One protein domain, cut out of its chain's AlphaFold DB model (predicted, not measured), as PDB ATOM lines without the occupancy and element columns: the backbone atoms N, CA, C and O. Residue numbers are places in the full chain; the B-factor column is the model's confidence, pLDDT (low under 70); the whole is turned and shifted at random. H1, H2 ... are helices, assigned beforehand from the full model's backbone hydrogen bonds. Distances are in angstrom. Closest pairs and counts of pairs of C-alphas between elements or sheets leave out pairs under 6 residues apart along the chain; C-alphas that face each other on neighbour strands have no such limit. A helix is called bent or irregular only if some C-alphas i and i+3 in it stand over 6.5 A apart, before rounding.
ATOM      1  N   ARG A 142      -9.045  93.662  37.171       93.50
ATOM      2  CA  ARG A 142     -10.509  93.574  37.082       93.50
ATOM      3  C   ARG A 142     -10.968  92.300  36.386       93.50
ATOM      4  O   ARG A 142     -11.933  91.694  36.833       93.50
ATOM      5  N   LYS A 143     -10.286  91.875  35.319       93.94
ATOM      6  CA  LYS A 143     -10.646  90.649  34.597       93.94
ATOM      7  C   LYS A 143     -10.481  89.443  35.514       93.94
ATOM      8  O   LYS A 143     -11.355  88.583  35.564       93.94
ATOM      9  N   ARG A 144      -9.394  89.400  36.286       94.25
ATOM     10  CA  ARG A 144      -9.146  88.322  37.242       94.25
ATOM     11  C   ARG A 144     -10.158  88.316  38.386       94.25
ATOM     12  O   ARG A 144     -10.616  87.239  38.773       94.25
ATOM     13  N   ALA A 145     -10.517  89.492  38.901       95.25
ATOM     14  CA  ALA A 145     -11.577  89.635  39.892       95.25
ATOM     15  C   ALA A 145     -12.920  89.130  39.339       95.25
ATOM     16  O   ALA A 145     -13.579  88.333  39.997       95.25
ATOM     17  N   ASP A 146     -13.280  89.513  38.111       96.06
ATOM     18  CA  ASP A 146     -14.525  89.101  37.455       96.06
ATOM     19  C   ASP A 146     -14.559  87.576  37.199       96.06
ATOM     20  O   ASP A 146     -15.560  86.922  37.487       96.06
ATOM     21  N   GLU A 147     -13.444  86.958  36.790       94.44
ATOM     22  CA  GLU A 147     -13.316  85.491  36.705       94.44
ATOM     23  C   GLU A 147     -13.508  84.802  38.069       94.44
ATOM     24  O   GLU A 147     -14.102  83.724  38.157       94.44
ATOM     25  N   ALA A 148     -12.962  85.387  39.139       94.50
ATOM     26  CA  ALA A 148     -13.124  84.870  40.492       94.50
ATOM     27  C   ALA A 148     -14.570  85.002  40.979       94.50
ATOM     28  O   ALA A 148     -15.095  84.042  41.542       94.50
ATOM     29  N   ILE A 149     -15.228  86.129  40.699       96.44
ATOM     30  CA  ILE A 149     -16.653  86.345  40.969       96.44
ATOM     31  C   ILE A 149     -17.489  85.280  40.261       96.44
ATOM     32  O   ILE A 149     -18.280  84.613  40.923       96.44
ATOM     33  N   GLY A 150     -17.256  85.041  38.967       94.38
ATOM     34  CA  GLY A 150     -17.969  84.013  38.204       94.38
ATOM     35  C   GLY A 150     -17.892  82.631  38.860       94.38
ATOM     36  O   GLY A 150     -18.920  81.995  39.078       94.38
ATOM     37  N   ARG A 151     -16.698  82.194  39.291       92.69
ATOM     38  CA  ARG A 151     -16.539  80.925  40.037       92.69
ATOM     39  C   ARG A 151     -17.383  80.880  41.313       92.69
ATOM     40  O   ARG A 151     -18.018  79.869  41.602       92.69
ATOM     41  N   ARG A 152     -17.413  81.980  42.073       94.88
ATOM     42  CA  ARG A 152     -18.206  82.072  43.308       94.88
ATOM     43  C   ARG A 152     -19.708  82.055  43.037       94.88
ATOM     44  O   ARG A 152     -20.431  81.429  43.801       94.88
ATOM     45  N   LEU A 153     -20.173  82.687  41.960       93.81
ATOM     46  CA  LEU A 153     -21.581  82.660  41.557       93.81
ATOM     47  C   LEU A 153     -22.025  81.256  41.127       93.81
ATOM     48  O   LEU A 153     -23.075  80.792  41.561       93.81
ATOM     49  N   VAL A 154     -21.189  80.533  40.378       91.25
ATOM     50  CA  VAL A 154     -21.458  79.130  40.013       91.25
ATOM     51  C   VAL A 154     -21.508  78.230  41.258       91.25
ATOM     52  O   VAL A 154     -22.354  77.341  41.350       91.25
ATOM     53  N   ALA A 155     -20.626  78.450  42.240       91.12
ATOM     54  CA  ALA A 155     -20.673  77.733  43.517       91.12
ATOM     55  C   ALA A 155     -21.909  78.107  44.350       91.12
ATOM     56  O   ALA A 155     -22.538  77.224  44.931       91.12
ATOM     57  N   TYR A 156     -22.279  79.390  44.383       93.19
ATOM     58  CA  TYR A 156     -23.490  79.871  45.044       93.19
ATOM     59  C   TYR A 156     -24.738  79.185  44.484       93.19
ATOM     60  O   TYR A 156     -25.482  78.609  45.267       93.19
ATOM     61  N   ASP A 157     -24.935  79.185  43.163       89.75
ATOM     62  CA  ASP A 157     -26.101  78.563  42.515       89.75
ATOM     63  C   ASP A 157     -26.195  77.066  42.846       89.75
ATOM     64  O   ASP A 157     -27.237  76.572  43.273       89.75
ATOM     65  N   ALA A 158     -25.061  76.358  42.778       88.12
ATOM     66  CA  ALA A 158     -24.994  74.936  43.099       88.12
ATOM     67  C   ALA A 158     -25.392  74.625  44.557       88.12
ATOM     68  O   ALA A 158     -26.067  73.621  44.813       88.12
ATOM     69  N   TYR A 159     -24.975  75.456  45.518       91.44
ATOM     70  CA  TYR A 159     -25.351  75.290  46.922       91.44
ATOM     71  C   TYR A 159     -26.755  75.825  47.231       91.44
ATOM     72  O   TYR A 159     -27.424  75.256  48.089       91.44
ATOM     73  N   ASP A 160     -27.232  76.857  46.536       89.50
ATOM     74  CA  ASP A 160     -28.588  77.398  46.685       89.50
ATOM     75  C   ASP A 160     -29.633  76.357  46.258       89.50
ATOM     76  O   ASP A 160     -30.570  76.077  47.007       89.50
ATOM     77  N   ASP A 161     -29.405  75.683  45.127       86.56
ATOM     78  CA  ASP A 161     -30.214  74.541  44.686       86.56
ATOM     79  C   ASP A 161     -30.207  73.403  45.719       86.56
ATOM     80  O   ASP A 161     -31.261  72.892  46.102       86.56
ATOM     81  N   ALA A 162     -29.029  73.040  46.239       89.12
ATOM     82  CA  ALA A 162     -28.926  72.021  47.281       89.12
ATOM     83  C   ALA A 162     -29.652  72.426  48.576       89.12
ATOM     84  O   ALA A 162     -30.282  71.590  49.225       89.12
ATOM     85  N   GLY A 163     -29.569  73.700  48.954       90.88
ATOM     86  CA  GLY A 163     -30.213  74.249  50.139       90.88
ATOM     87  C   GLY A 163     -31.733  74.220  50.024       90.88
ATOM     88  O   GLY A 163     -32.397  73.837  50.988       90.88
ATOM     89  N   ARG A 164     -32.280  74.558  48.848       87.38
ATOM     90  CA  ARG A 164     -33.720  74.473  48.557       87.38
ATOM     91  C   ARG A 164     -34.250  73.047  48.681       87.38
ATOM     92  O   ARG A 164     -35.241  72.844  49.378       87.38
ATOM     93  N   ASP A 165     -33.574  72.076  48.070       88.25
ATOM     94  CA  ASP A 165     -33.974  70.665  48.141       88.25
ATOM     95  C   ASP A 165     -33.956  70.150  49.582       88.25
ATOM     96  O   ASP A 165     -34.924  69.562  50.053       88.25
ATOM     97  N   LEU A 166     -32.878  70.420  50.326       91.25
ATOM     98  CA  LEU A 166     -32.781  69.984  51.718       91.25
ATOM     99  C   LEU A 166     -33.807  70.681  52.622       91.25
ATOM    100  O   LEU A 166     -34.258  70.080  53.591       91.25
ATOM    101  N   ALA A 167     -34.171  71.937  52.341       89.12
ATOM    102  CA  ALA A 167     -35.176  72.676  53.104       89.12
ATOM    103  C   ALA A 167     -36.605  72.135  52.918       89.12
ATOM    104  O   ALA A 167     -37.459  72.416  53.760       89.12
ATOM    105  N   ALA A 168     -36.859  71.355  51.861       87.19
ATOM    106  CA  ALA A 168     -38.150  70.712  51.634       87.19
ATOM    107  C   ALA A 168     -38.474  69.628  52.680       87.19
ATOM    108  O   ALA A 168     -39.648  69.353  52.922       87.19
ATOM    109  N   ASP A 169     -37.456  69.057  53.335       88.69
ATOM    110  CA  ASP A 169     -37.619  68.100  54.429       88.69
ATOM    111  C   ASP A 169     -37.070  68.681  55.746       88.69
ATOM    112  O   ASP A 169     -35.859  68.893  55.871       88.69
ATOM    113  N   PRO A 170     -37.916  68.931  56.766       88.56
ATOM    114  CA  PRO A 170     -37.489  69.468  58.053       88.56
ATOM    115  C   PRO A 170     -36.865  68.424  58.994       88.56
ATOM    116  O   PRO A 170     -36.542  68.782  60.130       88.56
ATOM    117  N   ALA A 171     -36.662  67.169  58.568       89.31
ATOM    118  CA  ALA A 171     -36.129  66.090  59.400       89.31
ATOM    119  C   ALA A 171     -34.911  66.540  60.237       89.31
ATOM    120  O   ALA A 171     -33.984  67.161  59.688       89.31
ATOM    121  N   PRO A 172     -34.867  66.227  61.551       86.94
ATOM    122  CA  PRO A 172     -33.757  66.619  62.422       86.94
ATOM    123  C   PRO A 172     -32.397  66.117  61.927       86.94
ATOM    124  O   PRO A 172     -31.409  66.838  62.012       86.94
ATOM    125  N   GLY A 173     -32.354  64.925  61.316       89.69
ATOM    126  CA  GLY A 173     -31.130  64.336  60.760       89.69
ATOM    127  C   GLY A 173     -30.483  65.136  59.620       89.69
ATOM    128  O   GLY A 173     -29.332  64.873  59.285       89.69
ATOM    129  N   LEU A 174     -31.185  66.119  59.040       92.31
ATOM    130  CA  LEU A 174     -30.677  67.021  57.998       92.31
ATOM    131  C   LEU A 174     -30.317  68.422  58.527       92.31
ATOM    132  O   LEU A 174     -29.839  69.246  57.748       92.31
ATOM    133  N   GLY A 175     -30.533  68.714  59.817       92.12
ATOM    134  CA  GLY A 175     -30.363  70.052  60.405       92.12
ATOM    135  C   GLY A 175     -28.996  70.673  60.128       92.12
ATOM    136  O   GLY A 175     -28.900  71.709  59.461       92.12
ATOM    137  N   LEU A 176     -27.940  69.987  60.556       93.31
ATOM    138  CA  LEU A 176     -26.568  70.444  60.377       93.31
ATOM    139  C   LEU A 176     -26.145  70.532  58.912       93.31
ATOM    140  O   LEU A 176     -25.436  71.461  58.528       93.31
ATOM    141  N   LEU A 177     -26.601  69.590  58.079       95.25
ATOM    142  CA  LEU A 177     -26.305  69.584  56.648       95.25
ATOM    143  C   LEU A 177     -26.950  70.783  55.943       95.25
ATOM    144  O   LEU A 177     -26.263  71.491  55.208       95.25
ATOM    145  N   ARG A 178     -28.236  71.062  56.209       94.56
ATOM    146  CA  ARG A 178     -28.936  72.261  55.705       94.56
ATOM    147  C   ARG A 178     -28.180  73.528  56.073       94.56
ATOM    148  O   ARG A 178     -27.982  74.407  55.236       94.56
ATOM    149  N   ARG A 179     -27.752  73.612  57.332       94.19
ATOM    150  CA  ARG A 179     -26.997  74.749  57.843       94.19
ATOM    151  C   ARG A 179     -25.661  74.914  57.125       94.19
ATOM    152  O   ARG A 179     -25.371  76.009  56.663       94.19
ATOM    153  N   ALA A 180     -24.893  73.839  56.968       95.38
ATOM    154  CA  ALA A 180     -23.602  73.893  56.290       95.38
ATOM    155  C   ALA A 180     -23.734  74.287  54.812       95.38
ATOM    156  O   ALA A 180     -22.945  75.087  54.314       95.38
ATOM    157  N   VAL A 181     -24.758  73.788  54.111       95.19
ATOM    158  CA  VAL A 181     -25.042  74.203  52.728       95.19
ATOM    159  C   VAL A 181     -25.384  75.694  52.668       95.19
ATOM    160  O   VAL A 181     -24.816  76.417  51.850       95.19
ATOM    161  N   ARG A 182     -26.229  76.188  53.581       93.75
ATOM    162  CA  ARG A 182     -26.542  77.622  53.687       93.75
ATOM    163  C   ARG A 182     -25.298  78.468  53.972       93.75
ATOM    164  O   ARG A 182     -25.135  79.520  53.353       93.75
ATOM    165  N   ASP A 183     -24.426  78.020  54.871       94.38
ATOM    166  CA  ASP A 183     -23.168  78.706  55.177       94.38
ATOM    167  C   ASP A 183     -22.294  78.826  53.918       94.38
ATOM    168  O   ASP A 183     -21.754  79.899  53.647       94.38
ATOM    169  N   ARG A 184     -22.225  77.775  53.087       94.31
ATOM    170  CA  ARG A 184     -21.509  77.810  51.801       94.31
ATOM    171  C   ARG A 184     -22.138  78.755  50.785       94.31
ATOM    172  O   ARG A 184     -21.386  79.441  50.089       94.31
ATOM    173  N   CYS A 185     -23.466  78.861  50.717       93.50
ATOM    174  CA  CYS A 185     -24.117  79.893  49.900       93.50
ATOM    175  C   CYS A 185     -23.676  81.288  50.353       93.50
ATOM    176  O   CYS A 185     -23.140  82.068  49.567       93.50
ATOM    177  N   LEU A 186     -23.847  81.592  51.643       93.88
ATOM    178  CA  LEU A 186     -23.541  82.915  52.190       93.88
ATOM    179  C   LEU A 186     -22.060  83.272  52.039       93.88
ATOM    180  O   LEU A 186     -21.737  84.403  51.684       93.88
ATOM    181  N   GLN A 187     -21.161  82.310  52.235       94.69
ATOM    182  CA  GLN A 187     -19.725  82.496  52.057       94.69
ATOM    183  C   GLN A 187     -19.359  82.823  50.603       94.69
ATOM    184  O   GLN A 187     -18.625  83.782  50.364       94.69
ATOM    185  N   ASN A 188     -19.892  82.083  49.625       95.31
ATOM    186  CA  ASN A 188     -19.627  82.361  48.211       95.31
ATOM    187  C   ASN A 188     -20.222  83.707  47.774       95.31
ATOM    188  O   ASN A 188     -19.531  84.484  47.115       95.31
ATOM    189  N   LEU A 189     -21.443  84.032  48.214       96.31
ATOM    190  CA  LEU A 189     -22.058  85.336  47.963       96.31
ATOM    191  C   LEU A 189     -21.230  86.475  48.567       96.31
ATOM    192  O   LEU A 189     -20.995  87.490  47.912       96.31
ATOM    193  N   LYS A 190     -20.745  86.300  49.802       96.62
ATOM    194  CA  LYS A 190     -19.903  87.289  50.475       96.62
ATOM    195  C   LYS A 190     -18.617  87.548  49.706       96.62
ATOM    196  O   LYS A 190     -18.278  88.707  49.491       96.62
ATOM    197  N   ILE A 191     -17.919  86.489  49.289       96.88
ATOM    198  CA  ILE A 191     -16.677  86.609  48.516       96.88
ATOM    199  C   ILE A 191     -16.961  87.287  47.170       96.88
ATOM    200  O   ILE A 191     -16.236  88.204  46.795       96.88
ATOM    201  N   ALA A 192     -18.027  86.893  46.467       97.44
ATOM    202  CA  ALA A 192     -18.412  87.499  45.194       97.44
ATOM    203  C   ALA A 192     -18.663  89.012  45.333       97.44
ATOM    204  O   ALA A 192     -18.106  89.800  44.571       97.44
ATOM    205  N   LEU A 193     -19.438  89.431  46.339       98.00
ATOM    206  CA  LEU A 193     -19.740  90.844  46.594       98.00
ATOM    207  C   LEU A 193     -18.520  91.637  47.089       98.00
ATOM    208  O   LEU A 193     -18.346  92.793  46.710       98.00
ATOM    209  N   ASP A 194     -17.652  91.026  47.895       96.88
ATOM    210  CA  ASP A 194     -16.391  91.632  48.333       96.88
ATOM    211  C   ASP A 194     -15.473  91.935  47.141       96.88
ATOM    212  O   ASP A 194     -14.984  93.059  47.009       96.88
ATOM    213  N   LEU A 195     -15.287  90.958  46.247       96.88
ATOM    214  CA  LEU A 195     -14.490  91.109  45.028       96.88
ATOM    215  C   LEU A 195     -15.120  92.118  44.062       96.88
ATOM    216  O   LEU A 195     -14.420  92.965  43.508       96.88
ATOM    217  N   LEU A 196     -16.445  92.085  43.904       96.81
ATOM    218  CA  LEU A 196     -17.185  93.058  43.103       96.81
ATOM    219  C   LEU A 196     -16.961  94.480  43.642       96.81
ATOM    220  O   LEU A 196     -16.671  95.413  42.888       96.81
ATOM    221  N   GLY A 197     -17.007  94.635  44.966       95.69
ATOM    222  CA  GLY A 197     -16.834  95.905  45.658       95.69
ATOM    223  C   GLY A 197     -15.453  96.540  45.486       95.69
ATOM    224  O   GLY A 197     -15.362  97.763  45.581       95.69
ATOM    225  N   ILE A 198     -14.403  95.769  45.177       95.19
ATOM    226  CA  ILE A 198     -13.056  96.309  44.905       95.19
ATOM    227  C   ILE A 198     -13.102  97.347  43.774       95.19
ATOM    228  O   ILE A 198     -12.491  98.404  43.890       95.19
ATOM    229  N   HIS A 199     -13.878  97.083  42.715       93.31
ATOM    230  CA  HIS A 199     -14.002  97.986  41.564       93.31
ATOM    231  C   HIS A 199     -15.328  98.758  41.515       93.31
ATOM    232  O   HIS A 199     -15.387  99.809  40.881       93.31
ATOM    233  N   ARG A 200     -16.392  98.257  42.165       93.19
ATOM    234  CA  ARG A 200     -17.747  98.850  42.124       93.19
ATOM    235  C   ARG A 200     -18.174  99.540  43.431       93.19
ATOM    236  O   ARG A 200     -19.266 100.098  43.513       93.19
ATOM    237  N   GLY A 201     -17.311  99.549  44.448       93.50
ATOM    238  CA  GLY A 201     -17.523 100.236  45.723       93.50
ATOM    239  C   GLY A 201     -17.831  99.289  46.886       93.50
ATOM    240  O   GLY A 201     -18.952  98.805  47.042       93.50
ATOM    241  N   LEU A 202     -16.841  99.104  47.767       93.94
ATOM    242  CA  LEU A 202     -16.896  98.180  48.908       93.94
ATOM    243  C   LEU A 202     -18.069  98.453  49.857       93.94
ATOM    244  O   LEU A 202     -18.778  97.525  50.231       93.94
ATOM    245  N   ALA A 203     -18.294  99.716  50.232       94.38
ATOM    246  CA  ALA A 203     -19.348 100.072  51.185       94.38
ATOM    247  C   ALA A 203     -20.747  99.705  50.664       94.38
ATOM    248  O   ALA A 203     -21.573  99.199  51.417       94.38
ATOM    249  N   ARG A 204     -20.999  99.894  49.360       95.69
ATOM    250  CA  ARG A 204     -22.284  99.532  48.743       95.69
ATOM    251  C   ARG A 204     -22.492  98.022  48.765       95.69
ATOM    252  O   ARG A 204     -23.543  97.565  49.197       95.69
ATOM    253  N   MET A 205     -21.478  97.252  48.373       97.25
ATOM    254  CA  MET A 205     -21.571  95.787  48.348       97.25
ATOM    255  C   MET A 205     -21.706  95.175  49.746       97.25
ATOM    256  O   MET A 205     -22.370  94.154  49.915       97.25
ATOM    257  N   GLN A 206     -21.147  95.821  50.772       94.75
ATOM    258  CA  GLN A 206     -21.372  95.441  52.168       94.75
ATOM    259  C   GLN A 206     -22.831  95.636  52.590       94.75
ATOM    260  O   GLN A 206     -23.396  94.742  53.218       94.75
ATOM    261  N   THR A 207     -23.450  96.761  52.216       96.81
ATOM    262  CA  THR A 207     -24.881  97.004  52.453       96.81
ATOM    263  C   THR A 207     -25.749  95.982  51.724       96.81
ATOM    264  O   THR A 207     -26.649  95.410  52.336       96.81
ATOM    265  N   VAL A 208     -25.439  95.687  50.455       97.69
ATOM    266  CA  VAL A 208     -26.131  94.643  49.679       97.69
ATOM    267  C   VAL A 208     -26.044  93.295  50.396       97.69
ATOM    268  O   VAL A 208     -27.066  92.666  50.652       97.69
ATOM    269  N   TYR A 209     -24.844  92.861  50.796       96.88
ATOM    270  CA  TYR A 209     -24.681  91.592  51.509       96.88
ATOM    271  C   TYR A 209     -25.476  91.549  52.822       96.88
ATOM    272  O   TYR A 209     -26.116  90.539  53.120       96.88
ATOM    273  N   ALA A 210     -25.455  92.630  53.606       95.19
ATOM    274  CA  ALA A 210     -26.192  92.706  54.864       95.19
ATOM    275  C   ALA A 210     -27.706  92.540  54.650       95.19
ATOM    276  O   ALA A 210     -28.334  91.764  55.366       95.19
ATOM    277  N   GLY A 211     -28.277  93.196  53.635       95.62
ATOM    278  CA  GLY A 211     -29.699  93.054  53.314       95.62
ATOM    279  C   GLY A 211     -30.061  91.677  52.748       95.62
ATOM    280  O   GLY A 211     -31.075  91.106  53.136       95.62
ATOM    281  N   LEU A 212     -29.205  91.080  51.909       93.94
ATOM    282  CA  LEU A 212     -29.431  89.734  51.362       93.94
ATOM    283  C   LEU A 212     -29.318  88.620  52.416       93.94
ATOM    284  O   LEU A 212     -29.971  87.585  52.281       93.94
ATOM    285  N   SER A 213     -28.495  88.810  53.450       92.12
ATOM    286  CA  SER A 213     -28.234  87.805  54.494       92.12
ATOM    287  C   SER A 213     -29.116  87.941  55.741       92.12
ATOM    288  O   SER A 213     -29.104  87.045  56.586       92.12
ATOM    289  N   SER A 214     -29.917  89.006  55.854       88.81
ATOM    290  CA  SER A 214     -30.723  89.293  57.049       88.81
ATOM    291  C   SER A 214     -31.895  88.337  57.275       88.81
ATOM    292  O   SER A 214     -32.392  88.222  58.393       88.81
ATOM    293  N   GLY A 215     -32.361  87.668  56.216       84.75
ATOM    294  CA  GLY A 215     -33.572  86.846  56.239       84.75
ATOM    295  C   GLY A 215     -34.883  87.644  56.219       84.75
ATOM    296  O   GLY A 215     -35.946  87.034  56.269       84.75
ATOM    297  N   LEU A 216     -34.831  88.978  56.130       89.38
ATOM    298  CA  LEU A 216     -36.010  89.845  56.051       89.38
ATOM    299  C   LEU A 216     -36.316  90.199  54.590       89.38
ATOM    300  O   LEU A 216     -35.482  90.799  53.915       89.38
ATOM    301  N   GLU A 217     -37.527  89.885  54.112       89.69
ATOM    302  CA  GLU A 217     -37.912  90.095  52.704       89.69
ATOM    303  C   GLU A 217     -37.790  91.556  52.250       89.69
ATOM    304  O   GLU A 217     -37.293  91.811  51.157       89.69
ATOM    305  N   ALA A 218     -38.168  92.515  53.103       91.75
ATOM    306  CA  ALA A 218     -38.034  93.942  52.798       91.75
ATOM    307  C   ALA A 218     -36.565  94.346  52.579       91.75
ATOM    308  O   ALA A 218     -36.227  94.934  51.560       91.75
ATOM    309  N   GLN A 219     -35.666  93.937  53.480       94.00
ATOM    310  CA  GLN A 219     -34.236  94.239  53.347       94.00
ATOM    311  C   GLN A 219     -33.598  93.520  52.156       94.00
ATOM    312  O   GLN A 219     -32.664  94.043  51.547       94.00
ATOM    313  N   ARG A 220     -34.097  92.327  51.810       94.06
ATOM    314  CA  ARG A 220     -33.690  91.624  50.593       94.06
ATOM    315  C   ARG A 220     -34.094  92.414  49.349       94.06
ATOM    316  O   ARG A 220     -33.272  92.545  48.450       94.06
ATOM    317  N   HIS A 221     -35.326  92.922  49.296       93.94
ATOM    318  CA  HIS A 221     -35.810  93.733  48.178       93.94
ATOM    319  C   HIS A 221     -34.961  94.998  47.995       93.94
ATOM    320  O   HIS A 221     -34.413  95.200  46.914       93.94
ATOM    321  N   ASP A 222     -34.742  95.754  49.075       95.50
ATOM    322  CA  ASP A 222     -33.910  96.965  49.061       95.50
ATOM    323  C   ASP A 222     -32.468  96.667  48.602       95.50
ATOM    324  O   ASP A 222     -31.851  97.436  47.864       95.50
ATOM    325  N   ALA A 223     -31.909  95.526  49.023       96.50
ATOM    326  CA  ALA A 223     -30.569  95.111  48.622       96.50
ATOM    327  C   ALA A 223     -30.473  94.735  47.138       96.50
ATOM    328  O   ALA A 223     -29.447  95.018  46.518       96.50
ATOM    329  N   LEU A 224     -31.509  94.108  46.571       96.31
ATOM    330  CA  LEU A 224     -31.568  93.784  45.144       96.31
ATOM    331  C   LEU A 224     -31.680  95.049  44.293       96.31
ATOM    332  O   LEU A 224     -30.940  95.179  43.324       96.31
ATOM    333  N   GLU A 225     -32.514  96.009  44.697       96.62
ATOM    334  CA  GLU A 225     -32.621  97.305  44.018       96.62
ATOM    335  C   GLU A 225     -31.285  98.066  44.053       96.62
ATOM    336  O   GLU A 225     -30.810  98.571  43.033       96.62
ATOM    337  N   LEU A 226     -30.623  98.093  45.217       97.00
ATOM    338  CA  LEU A 226     -29.304  98.707  45.360       97.00
ATOM    339  C   LEU A 226     -28.246  98.020  44.485       97.00
ATOM    340  O   LEU A 226     -27.392  98.701  43.911       97.00
ATOM    341  N   LEU A 227     -28.274  96.688  44.401       97.19
ATOM    342  CA  LEU A 227     -27.355  95.916  43.569       97.19
ATOM    343  C   LEU A 227     -27.595  96.184  42.081       97.19
ATOM    344  O   LEU A 227     -26.633  96.427  41.356       97.19
ATOM    345  N   ASP A 228     -28.856  96.194  41.648       97.25
ATOM    346  CA  ASP A 228     -29.237  96.508  40.274       97.25
ATOM    347  C   ASP A 228     -28.731  97.902  39.869       97.25
ATOM    348  O   ASP A 228     -27.964  98.056  38.912       97.25
ATOM    349  N   ALA A 229     -29.049  98.916  40.677       96.31
ATOM    350  CA  ALA A 229     -28.590 100.281  40.447       96.31
ATOM    351  C   ALA A 229     -27.053 100.384  40.405       96.31
ATOM    352  O   ALA A 229     -26.500 101.124  39.587       96.31
ATOM    353  N   ALA A 230     -26.348  99.640  41.265       95.19
ATOM    354  CA  ALA A 230     -24.887  99.624  41.305       95.19
ATOM    355  C   ALA A 230     -24.242  98.930  40.093       95.19
ATOM    356  O   ALA A 230     -23.090  99.234  39.777       95.19
ATOM    357  N   LEU A 231     -24.962  98.023  39.429       96.38
ATOM    358  CA  LEU A 231     -24.490  97.246  38.283       96.38
ATOM    359  C   LEU A 231     -25.073  97.715  36.946       96.38
ATOM    360  O   LEU A 231     -24.905  97.037  35.935       96.38
ATOM    361  N   SER A 232     -25.722  98.877  36.897       95.75
ATOM    362  CA  SER A 232     -26.235  99.433  35.642       95.75
ATOM    363  C   SER A 232     -25.119  99.583  34.595       95.75
ATOM    364  O   SER A 232     -24.150 100.319  34.791       95.75
ATOM    365  N   GLY A 233     -25.239  98.841  33.489       93.56
ATOM    366  CA  GLY A 233     -24.231  98.767  32.425       93.56
ATOM    367  C   GLY A 233     -22.996  97.903  32.734       93.56
ATOM    368  O   GLY A 233     -22.094  97.844  31.898       93.56
ATOM    369  N   ASP A 234     -22.927  97.232  33.891       95.38
ATOM    370  CA  ASP A 234     -21.860  96.277  34.218       95.38
ATOM    371  C   ASP A 234     -22.178  94.892  33.615       95.38
ATOM    372  O   ASP A 234     -23.318  94.428  33.718       95.38
ATOM    373  N   PRO A 235     -21.200  94.200  32.999       94.38
ATOM    374  CA  PRO A 235     -21.419  92.878  32.409       94.38
ATOM    375  C   PRO A 235     -21.883  91.816  33.415       94.38
ATOM    376  O   PRO A 235     -22.560  90.878  33.012       94.38
ATOM    377  N   LEU A 236     -21.565  91.964  34.707       95.44
ATOM    378  CA  LEU A 236     -21.958  91.004  35.746       95.44
ATOM    379  C   LEU A 236     -23.392  91.212  36.260       95.44
ATOM    380  O   LEU A 236     -23.851  90.451  37.110       95.44
ATOM    381  N   ARG A 237     -24.108  92.242  35.783       95.75
ATOM    382  CA  ARG A 237     -25.468  92.561  36.242       95.75
ATOM    383  C   ARG A 237     -26.412  91.372  36.110       95.75
ATOM    384  O   ARG A 237     -27.072  91.012  37.079       95.75
ATOM    385  N   GLU A 238     -26.460  90.769  34.924       94.12
ATOM    386  CA  GLU A 238     -27.370  89.656  34.645       94.12
ATOM    387  C   GLU A 238     -27.003  88.414  35.464       94.12
ATOM    388  O   GLU A 238     -27.883  87.780  36.040       94.12
ATOM    389  N   ASP A 239     -25.707  88.116  35.600       93.31
ATOM    390  CA  ASP A 239     -25.220  86.971  36.376       93.31
ATOM    391  C   ASP A 239     -25.650  87.061  37.850       93.31
ATOM    392  O   ASP A 239     -26.081  86.072  38.436       93.31
ATOM    393  N   PHE A 240     -25.581  88.249  38.463       95.06
ATOM    394  CA  PHE A 240     -26.039  88.441  39.842       95.06
ATOM    395  C   PHE A 240     -27.565  88.435  39.967       95.06
ATOM    396  O   PHE A 240     -28.101  87.748  40.838       95.06
ATOM    397  N   LEU A 241     -28.268  89.222  39.147       94.06
ATOM    398  CA  LEU A 241     -29.714  89.401  39.302       94.06
ATOM    399  C   LEU A 241     -30.475  88.122  38.956       94.06
ATOM    400  O   LEU A 241     -31.331  87.712  39.734       94.06
ATOM    401  N   SER A 242     -30.115  87.427  37.876       90.88
ATOM    402  CA  SER A 242     -30.779  86.171  37.499       90.88
ATOM    403  C   SER A 242     -30.671  85.100  38.589       90.88
ATOM    404  O   SER A 242     -31.642  84.384  38.838       90.88
ATOM    405  N   LEU A 243     -29.533  85.028  39.291       89.25
ATOM    406  CA  LEU A 243     -29.320  84.102  40.405       89.25
ATOM    407  C   LEU A 243     -30.081  84.515  41.667       89.25
ATOM    408  O   LEU A 243     -30.693  83.676  42.328       89.25
ATOM    409  N   LEU A 244     -30.048  85.799  42.027       90.88
ATOM    410  CA  LEU A 244     -30.623  86.277  43.284       90.88
ATOM    411  C   LEU A 244     -32.136  86.539  43.197       90.88
ATOM    412  O   LEU A 244     -32.835  86.431  44.204       90.88
ATOM    413  N   GLU A 245     -32.676  86.849  42.026       87.81
ATOM    414  CA  GLU A 245     -34.116  87.044  41.817       87.81
ATOM    415  C   GLU A 245     -34.848  85.750  41.470       87.81
ATOM    416  O   GLU A 245     -36.083  85.741  41.425       87.81
ATOM    417  N   ARG A 246     -34.109  84.652  41.245       78.25
ATOM    418  CA  ARG A 246     -34.656  83.344  40.887       78.25
ATOM    419  C   ARG A 246     -35.741  82.943  41.884       78.25
ATOM    420  O   ARG A 246     -35.473  82.482  42.994       78.25
ATOM    421  N   LEU A 253     -37.691  69.834  42.270       52.78
ATOM    422  CA  LEU A 253     -36.900  69.568  43.476       52.78
ATOM    423  C   LEU A 253     -36.384  68.132  43.348       52.78
ATOM    424  O   LEU A 253     -37.186  67.210  43.150       52.78
ATOM    425  N   SER A 254     -35.067  67.944  43.434       65.94
ATOM    426  CA  SER A 254     -34.581  66.607  43.755       65.94
ATOM    427  C   SER A 254     -35.025  66.316  45.186       65.94
ATOM    428  O   SER A 254     -35.069  67.227  46.015       65.94
ATOM    429  N   ASP A 255     -35.425  65.078  45.474       81.88
ATOM    430  CA  ASP A 255     -35.823  64.720  46.833       81.88
ATOM    431  C   ASP A 255     -34.696  65.086  47.814       81.88
ATOM    432  O   ASP A 255     -33.511  64.904  47.508       81.88
ATOM    433  N   ALA A 256     -35.042  65.591  49.001       88.44
ATOM    434  CA  ALA A 256     -34.061  66.009  50.004       88.44
ATOM    435  C   ALA A 256     -33.060  64.879  50.312       88.44
ATOM    436  O   ALA A 256     -31.867  65.120  50.526       88.44
ATOM    437  N   HIS A 257     -33.522  63.625  50.269       89.81
ATOM    438  CA  HIS A 257     -32.675  62.450  50.432       89.81
ATOM    439  C   HIS A 257     -31.733  62.210  49.254       89.81
ATOM    440  O   HIS A 257     -30.573  61.864  49.476       89.81
ATOM    441  N   ASP A 258     -32.181  62.410  48.015       86.88
ATOM    442  CA  ASP A 258     -31.319  62.301  46.835       86.88
ATOM    443  C   ASP A 258     -30.249  63.390  46.849       86.88
ATOM    444  O   ASP A 258     -29.070  63.105  46.607       86.88
ATOM    445  N   ARG A 259     -30.611  64.615  47.255       89.31
ATOM    446  CA  ARG A 259     -29.638  65.689  47.470       89.31
ATOM    447  C   ARG A 259     -28.637  65.342  48.570       89.31
ATOM    448  O   ARG A 259     -27.433  65.551  48.398       89.31
ATOM    449  N   CYS A 260     -29.105  64.780  49.681       91.62
ATOM    450  CA  CYS A 260     -28.255  64.297  50.768       91.62
ATOM    451  C   CYS A 260     -27.271  63.213  50.278       91.62
ATOM    452  O   CYS A 260     -26.065  63.297  50.525       91.62
ATOM    453  N   ARG A 261     -27.734  62.240  49.485       90.38
ATOM    454  CA  ARG A 261     -26.871  61.203  48.889       90.38
ATOM    455  C   ARG A 261     -25.869  61.783  47.890       90.38
ATOM    456  O   ARG A 261     -24.698  61.404  47.925       90.38
ATOM    457  N   ALA A 262     -26.267  62.753  47.069       88.31
ATOM    458  CA  ALA A 262     -25.357  63.477  46.181       88.31
ATOM    459  C   ALA A 262     -24.234  64.191  46.959       88.31
ATOM    460  O   ALA A 262     -23.058  64.120  46.585       88.31
ATOM    461  N   LEU A 263     -24.569  64.828  48.087       91.19
ATOM    462  CA  LEU A 263     -23.608  65.522  48.950       91.19
ATOM    463  C   LEU A 263     -22.608  64.576  49.635       91.19
ATOM    464  O   LEU A 263     -21.498  65.007  49.938       91.19
ATOM    465  N   CYS A 264     -22.896  63.273  49.760       91.12
ATOM    466  CA  CYS A 264     -21.915  62.271  50.217       91.12
ATOM    467  C   CYS A 264     -20.688  62.145  49.291       91.12
ATOM    468  O   CYS A 264     -19.692  61.511  49.653       91.12
ATOM    469  N   ARG A 265     -20.760  62.729  48.088       86.69
ATOM    470  CA  ARG A 265     -19.680  62.813  47.094       86.69
ATOM    471  C   ARG A 265     -19.185  64.242  46.872       86.69
ATOM    472  O   ARG A 265     -18.390  64.469  45.956       86.69
ATOM    473  N   SER A 266     -19.648  65.193  47.688       88.31
ATOM    474  CA  SER A 266     -19.163  66.572  47.679       88.31
ATOM    475  C   SER A 266     -17.646  66.586  47.804       88.31
ATOM    476  O   SER A 266     -17.073  65.751  48.501       88.31
ATOM    477  N   LYS A 267     -16.978  67.519  47.134       86.62
ATOM    478  CA  LYS A 267     -15.529  67.678  47.266       86.62
ATOM    479  C   LYS A 267     -15.151  68.489  48.520       86.62
ATOM    480  O   LYS A 267     -14.062  68.289  49.064       86.62
ATOM    481  N   ASP A 268     -16.115  69.223  49.078       90.62
ATOM    482  CA  ASP A 268     -16.069  69.810  50.420       90.62
ATOM    483  C   ASP A 268     -16.118  68.715  51.512       90.62
ATOM    484  O   ASP A 268     -17.111  67.979  51.589       90.62
ATOM    485  N   PRO A 269     -15.074  68.587  52.357       90.25
ATOM    486  CA  PRO A 269     -15.016  67.596  53.434       90.25
ATOM    487  C   PRO A 269     -16.135  67.688  54.464       90.25
ATOM    488  O   PRO A 269     -16.640  66.652  54.894       90.25
ATOM    489  N   LEU A 270     -16.521  68.905  54.850       92.88
ATOM    490  CA  LEU A 270     -17.529  69.136  55.875       92.88
ATOM    491  C   LEU A 270     -18.895  68.705  55.353       92.88
ATOM    492  O   LEU A 270     -19.557  67.876  55.973       92.88
ATOM    493  N   LEU A 271     -19.285  69.183  54.168       94.12
ATOM    494  CA  LEU A 271     -20.553  68.779  53.554       94.12
ATOM    495  C   LEU A 271     -20.619  67.270  53.322       94.12
ATOM    496  O   LEU A 271     -21.649  66.650  53.577       94.12
ATOM    497  N   ARG A 272     -19.511  66.673  52.873       92.75
ATOM    498  CA  ARG A 272     -19.418  65.231  52.645       92.75
ATOM    499  C   ARG A 272     -19.594  64.428  53.930       92.75
ATOM    500  O   ARG A 272     -20.343  63.452  53.936       92.75
ATOM    501  N   ALA A 273     -18.924  64.833  55.004       93.94
ATOM    502  CA  ALA A 273     -19.025  64.192  56.307       93.94
ATOM    503  C   ALA A 273     -20.439  64.305  56.897       93.94
ATOM    504  O   ALA A 273     -21.021  63.302  57.317       93.94
ATOM    505  N   LEU A 274     -21.016  65.509  56.860       94.94
ATOM    506  CA  LEU A 274     -22.372  65.770  57.335       94.94
ATOM    507  C   LEU A 274     -23.405  64.956  56.558       94.94
ATOM    508  O   LEU A 274     -24.248  64.308  57.167       94.94
ATOM    509  N   ALA A 275     -23.290  64.910  55.231       93.94
ATOM    510  CA  ALA A 275     -24.195  64.147  54.382       93.94
ATOM    511  C   ALA A 275     -24.144  62.644  54.670       93.94
ATOM    512  O   ALA A 275     -25.188  62.013  54.826       93.94
ATOM    513  N   ARG A 276     -22.944  62.066  54.820       93.19
ATOM    514  CA  ARG A 276     -22.793  60.650  55.192       93.19
ATOM    515  C   ARG A 276     -23.446  60.355  56.539       93.19
ATOM    516  O   ARG A 276     -24.174  59.372  56.666       93.19
ATOM    517  N   ARG A 277     -23.238  61.228  57.530       93.00
ATOM    518  CA  ARG A 277     -23.850  61.083  58.853       93.00
ATOM    519  C   ARG A 277     -25.373  61.218  58.797       93.00
ATOM    520  O   ARG A 277     -26.059  60.429  59.442       93.00
ATOM    521  N   SER A 278     -25.895  62.144  57.996       93.25
ATOM    522  CA  SER A 278     -27.330  62.299  57.743       93.25
ATOM    523  C   SER A 278     -27.938  61.069  57.062       93.25
ATOM    524  O   SER A 278     -28.986  60.602  57.499       93.25
ATOM    525  N   VAL A 279     -27.269  60.486  56.060       93.00
ATOM    526  CA  VAL A 279     -27.691  59.226  55.413       93.00
ATOM    527  C   VAL A 279     -27.830  58.104  56.438       93.00
ATOM    528  O   VAL A 279     -28.857  57.427  56.465       93.00
ATOM    529  N   THR A 280     -26.843  57.944  57.325       91.81
ATOM    530  CA  THR A 280     -26.912  56.955  58.409       91.81
ATOM    531  C   THR A 280     -28.042  57.260  59.393       91.81
ATOM    532  O   THR A 280     -28.799  56.358  59.741       91.81
ATOM    533  N   ALA A 281     -28.182  58.514  59.830       90.50
ATOM    534  CA  ALA A 281     -29.186  58.920  60.817       90.50
ATOM    535  C   ALA A 281     -30.630  58.736  60.320       90.50
ATOM    536  O   ALA A 281     -31.521  58.446  61.114       90.50
ATOM    537  N   LEU A 282     -30.854  58.884  59.013       91.38
ATOM    538  CA  LEU A 282     -32.159  58.726  58.369       91.38
ATOM    539  C   LEU A 282     -32.430  57.291  57.885       91.38
ATOM    540  O   LEU A 282     -33.501  57.026  57.348       91.38
ATOM    541  N   GLY A 283     -31.475  56.366  58.040       92.56
ATOM    542  CA  GLY A 283     -31.611  54.990  57.553       92.56
ATOM    543  C   GLY A 283     -31.707  54.886  56.027       92.56
ATOM    544  O   GLY A 283     -32.350  53.977  55.505       92.56
ATOM    545  N   LEU A 284     -31.097  55.826  55.299       89.06
ATOM    546  CA  LEU A 284     -31.136  55.849  53.840       89.06
ATOM    547  C   LEU A 284     -30.163  54.823  53.247       89.06
ATOM    548  O   LEU A 284     -29.091  54.564  53.794       89.06
ATOM    549  N   ALA A 285     -30.514  54.288  52.074       85.25
ATOM    550  CA  ALA A 285     -29.591  53.487  51.279       85.25
ATOM    551  C   ALA A 285     -28.300  54.265  50.973       85.25
ATOM    552  O   ALA A 285     -28.329  55.485  50.764       85.25
ATOM    553  N   ALA A 286     -27.183  53.533  50.941       73.75
ATOM    554  CA  ALA A 286     -25.876  54.078  50.605       73.75
ATOM    555  C   ALA A 286     -25.900  54.758  49.222       73.75
ATOM    556  O   ALA A 286     -26.632  54.313  48.335       73.75
ATOM    557  N   PRO A 287     -25.103  55.821  49.019       72.75
ATOM    558  CA  PRO A 287     -25.067  56.532  47.747       72.75
ATOM    559  C   PRO A 287     -24.562  55.612  46.624       72.75
ATOM    560  O   PRO A 287     -23.420  55.148  46.660       72.75
ATOM    561  N   ASP A 288     -25.400  55.378  45.618       69.00
ATOM    562  CA  ASP A 288     -25.048  54.660  44.394       69.00
ATOM    563  C   ASP A 288     -24.296  55.556  43.390       69.00
ATOM    564  O   ASP A 288     -24.105  56.758  43.602       69.00
ATOM    565  N   GLU A 289     -23.815  54.966  42.288       65.38
ATOM    566  CA  GLU A 289     -23.167  55.716  41.206       65.38
ATOM    567  C   GLU A 289     -24.083  56.687  40.455       65.38
ATOM    568  O   GLU A 289     -23.561  57.635  39.866       65.38
ATOM    569  N   GLY A 290     -25.403  56.509  40.548       60.75
ATOM    570  CA  GLY A 290     -26.417  57.267  39.820       60.75
ATOM    571  C   GLY A 290     -26.743  58.640  40.407       60.75
ATOM    572  O   GLY A 290     -27.254  59.489  39.675       60.75
ATOM    573  N   TYR A 291     -26.417  58.910  41.676       61.75
ATOM    574  CA  TYR A 291     -26.640  60.238  42.260       61.75
ATOM    575  C   TYR A 291     -25.795  61.314  41.567       61.75
ATOM    576  O   TYR A 291     -24.562  61.351  41.684       61.75
ATOM    577  N   ALA A 292     -26.482  62.214  40.854       61.12
ATOM    578  CA  ALA A 292     -25.879  63.359  40.189       61.12
ATOM    579  C   ALA A 292     -25.140  64.232  41.209       61.12
ATOM    580  O   ALA A 292     -25.641  64.511  42.298       61.12
ATOM    581  N   LYS A 293     -23.926  64.668  40.860       62.41
ATOM    582  CA  LYS A 293     -23.156  65.576  41.714       62.41
ATOM    583  C   LYS A 293     -23.943  66.874  41.910       62.41
ATOM    584  O   LYS A 293     -24.665  67.310  41.014       62.41
ATOM    585  N   VAL A 294     -23.754  67.513  43.063       67.25
ATOM    586  CA  VAL A 294     -24.115  68.930  43.230       67.25
ATOM    587  C   VAL A 294     -23.472  69.715  42.079       67.25
ATOM    588  O   VAL A 294     -22.400  69.315  41.612       67.25
ATOM    589  N   GLY A 295     -24.158  70.750  41.578       66.75
ATOM    590  CA  GLY A 295     -23.787  71.473  40.356       66.75
ATOM    591  C   GLY A 295     -22.294  71.834  40.276       66.75
ATOM    592  O   GLY A 295     -21.615  71.892  41.303       66.75
ATOM    593  N   PRO A 296     -21.750  72.080  39.070       65.88
ATOM    594  CA  PRO A 296     -20.307  72.116  38.811       65.88
ATOM    595  C   PRO A 296     -19.485  73.010  39.759       65.88
ATOM    596  O   PRO A 296     -18.342  72.671  40.052       65.88
ATOM    597  N   GLY A 297     -20.057  74.089  40.304       61.16
ATOM    598  CA  GLY A 297     -19.384  74.963  41.274       61.16
ATOM    599  C   GLY A 297     -19.091  74.327  42.635       61.16
ATOM    600  O   GLY A 297     -18.105  74.675  43.276       61.16
ATOM    601  N   ALA A 298     -19.869  73.328  43.059       64.62
ATOM    602  CA  ALA A 298     -19.621  72.575  44.293       64.62
ATOM    603  C   ALA A 298     -18.451  71.572  44.172       64.62
ATOM    604  O   ALA A 298     -18.116  70.878  45.137       64.62
ATOM    605  N   LEU A 299     -17.833  71.469  42.986       62.66
ATOM    606  CA  LEU A 299     -16.694  70.590  42.713       62.66
ATOM    607  C   LEU A 299     -15.334  71.274  42.900       62.66
ATOM    608  O   LEU A 299     -14.316  70.591  42.793       62.66
ATOM    609  N   GLU A 300     -15.300  72.591  43.141       69.31
ATOM    610  CA  GLU A 300     -14.044  73.346  43.219       69.31
ATOM    611  C   GLU A 300     -13.261  73.075  44.512       69.31
ATOM    612  O   GLU A 300     -12.050  72.883  44.447       69.31
ATOM    613  N   LEU A 301     -13.930  73.030  45.670       73.69
ATOM    614  CA  LEU A 301     -13.295  72.759  46.968       73.69
ATOM    615  C   LEU A 301     -12.786  71.327  47.008       73.69
ATOM    616  O   LEU A 301     -13.592  70.436  46.828       73.69
ATOM    617  N   GLU A 302     -11.521  71.056  47.313       73.81
ATOM    618  CA  GLU A 302     -11.027  69.678  47.439       73.81
ATOM    619  C   GLU A 302     -10.318  69.472  48.787       73.81
ATOM    620  O   GLU A 302      -9.295  70.102  49.062       73.81
ATOM    621  N   GLY A 303     -10.788  68.522  49.599       74.69
ATOM    622  CA  GLY A 303     -10.121  68.169  50.855       74.69
ATOM    623  C   GLY A 303     -10.280  66.705  51.266       74.69
ATOM    624  O   GLY A 303     -11.123  65.977  50.732       74.69
ATOM    625  N   ILE A 304      -9.454  66.290  52.227       79.31
ATOM    626  CA  ILE A 304      -9.431  64.938  52.810       79.31
ATOM    627  C   ILE A 304     -10.663  64.738  53.703       79.31
ATOM    628  O   ILE A 304     -11.187  65.702  54.254       79.31
ATOM    629  N   ASP A 305     -11.143  63.498  53.823       83.69
ATOM    630  CA  ASP A 305     -12.251  63.148  54.720       83.69
ATOM    631  C   ASP A 305     -11.954  63.538  56.174       83.69
ATOM    632  O   ASP A 305     -10.845  63.351  56.679       83.69
ATOM    633  N   MET A 306     -12.973  64.076  56.847       89.50
ATOM    634  CA  MET A 306     -12.902  64.373  58.274       89.50
ATOM    635  C   MET A 306     -12.912  63.066  59.082       89.50
ATOM    636  O   MET A 306     -13.675  62.162  58.735       89.50
ATOM    637  N   PRO A 307     -12.126  62.952  60.170       91.00
ATOM    638  CA  PRO A 307     -12.173  61.785  61.047       91.00
ATOM    639  C   PRO A 307     -13.567  61.586  61.653       91.00
ATOM    640  O   PRO A 307     -14.166  62.553  62.122       91.00
TER     641      PRO A 307
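This is residues 142 to 246 and 253 to 307 of the 460 residues of the protein "Cyclic nucleotide-binding domain-containing protein" of Deltaproteobacteria bacterium RBG_16_71_12 (UniProt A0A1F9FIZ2). Two long helices, H1 and H2, form a hairpin that runs through the whole domain. H3, H4 and H5 go round from H2 back to H1, making a loose ring of five helices, while H6 and H7 pack on the two long helices at the hairpin's turn. The short H8, after a long loop, packs on H1. Look for 160 printed residues with eight named helices, H1 to H8 in chain order, and no named strand: an all-helix domain, compact, with a radius of gyration of the C-alphas of 16.7 A and spans of 49 by 33 by 26 A.

Start at H2, residues 172 to 200, the longest helix; it is irregular, with C-alphas 173 and 176 7.6 A apart. H1, residues 142 to 167, is the hub and forms a hairpin with H2: they touch, the closest C-alphas being those of Ile 149 and Ala 192, 4.7 A apart, at a shallow tilt of 21 degrees, opposite ways. Residues 186 to 197 of H2 alone touch H3, residues 202 to 213, with the C-alphas of Gly 197 and Met 205 closest at 5.4 A. H3 touches H4, residues 217 to 230, at C-alphas 208 and 223, 4.6 A apart. Residues 224 to 228 of H4 alone touch H5, residues 237 to 244, at C-alphas 228 and 237, 6.8 A apart. Residues 153 to 157 of H1 alone touch H5, at C-alphas 157 and 243, 6.7 A apart. Residues 162 to 167 of H1 alone touch H6, residues 256 to 263, at a steep tilt of 40 degrees, with C-alphas 166 and 256 closest at 4.5 A. Residues 173 to 181 of H2 alone touch H7, residues 269 to 281, with C-alphas 173 and 278 closest at 5.3 A. H6 and H7 form a hairpin; C-alphas 260 and 275 are closest, 5.4 A apart. Residues 151 to 159 of H1 alone touch H8, residues 296 to 299, with C-alphas 155 and 297 closest at 3.8 A. H3 and H7 are apart. Every O i to N i+4 pair is within hydrogen-bond range in H1, H3, H4, H6 and H7, against 22 of 25 in H2 and 3 of 4 in H5; H8 is too short for such a pair.

Find C-alpha 142 at (-10.509, 93.574, 37.082); from there H1 runs 36.1 A. H2 runs 41.3 A to C-alpha 200 at (-17.747, 98.850, 42.124). H4 spans 19.8 A and H7 18.2 A.

The C-alphas farthest apart, those of Gly 233 and Gly 283, are 51.0 A apart. Residues 247 to 252 are not printed, and C-alphas 246 and 253 stand 14.2 A apart across the cut. The link from H7 to H8, residues 282 to 295, is long. The model's pLDDT is under 70 at residues 253 to 254 and 288 to 300.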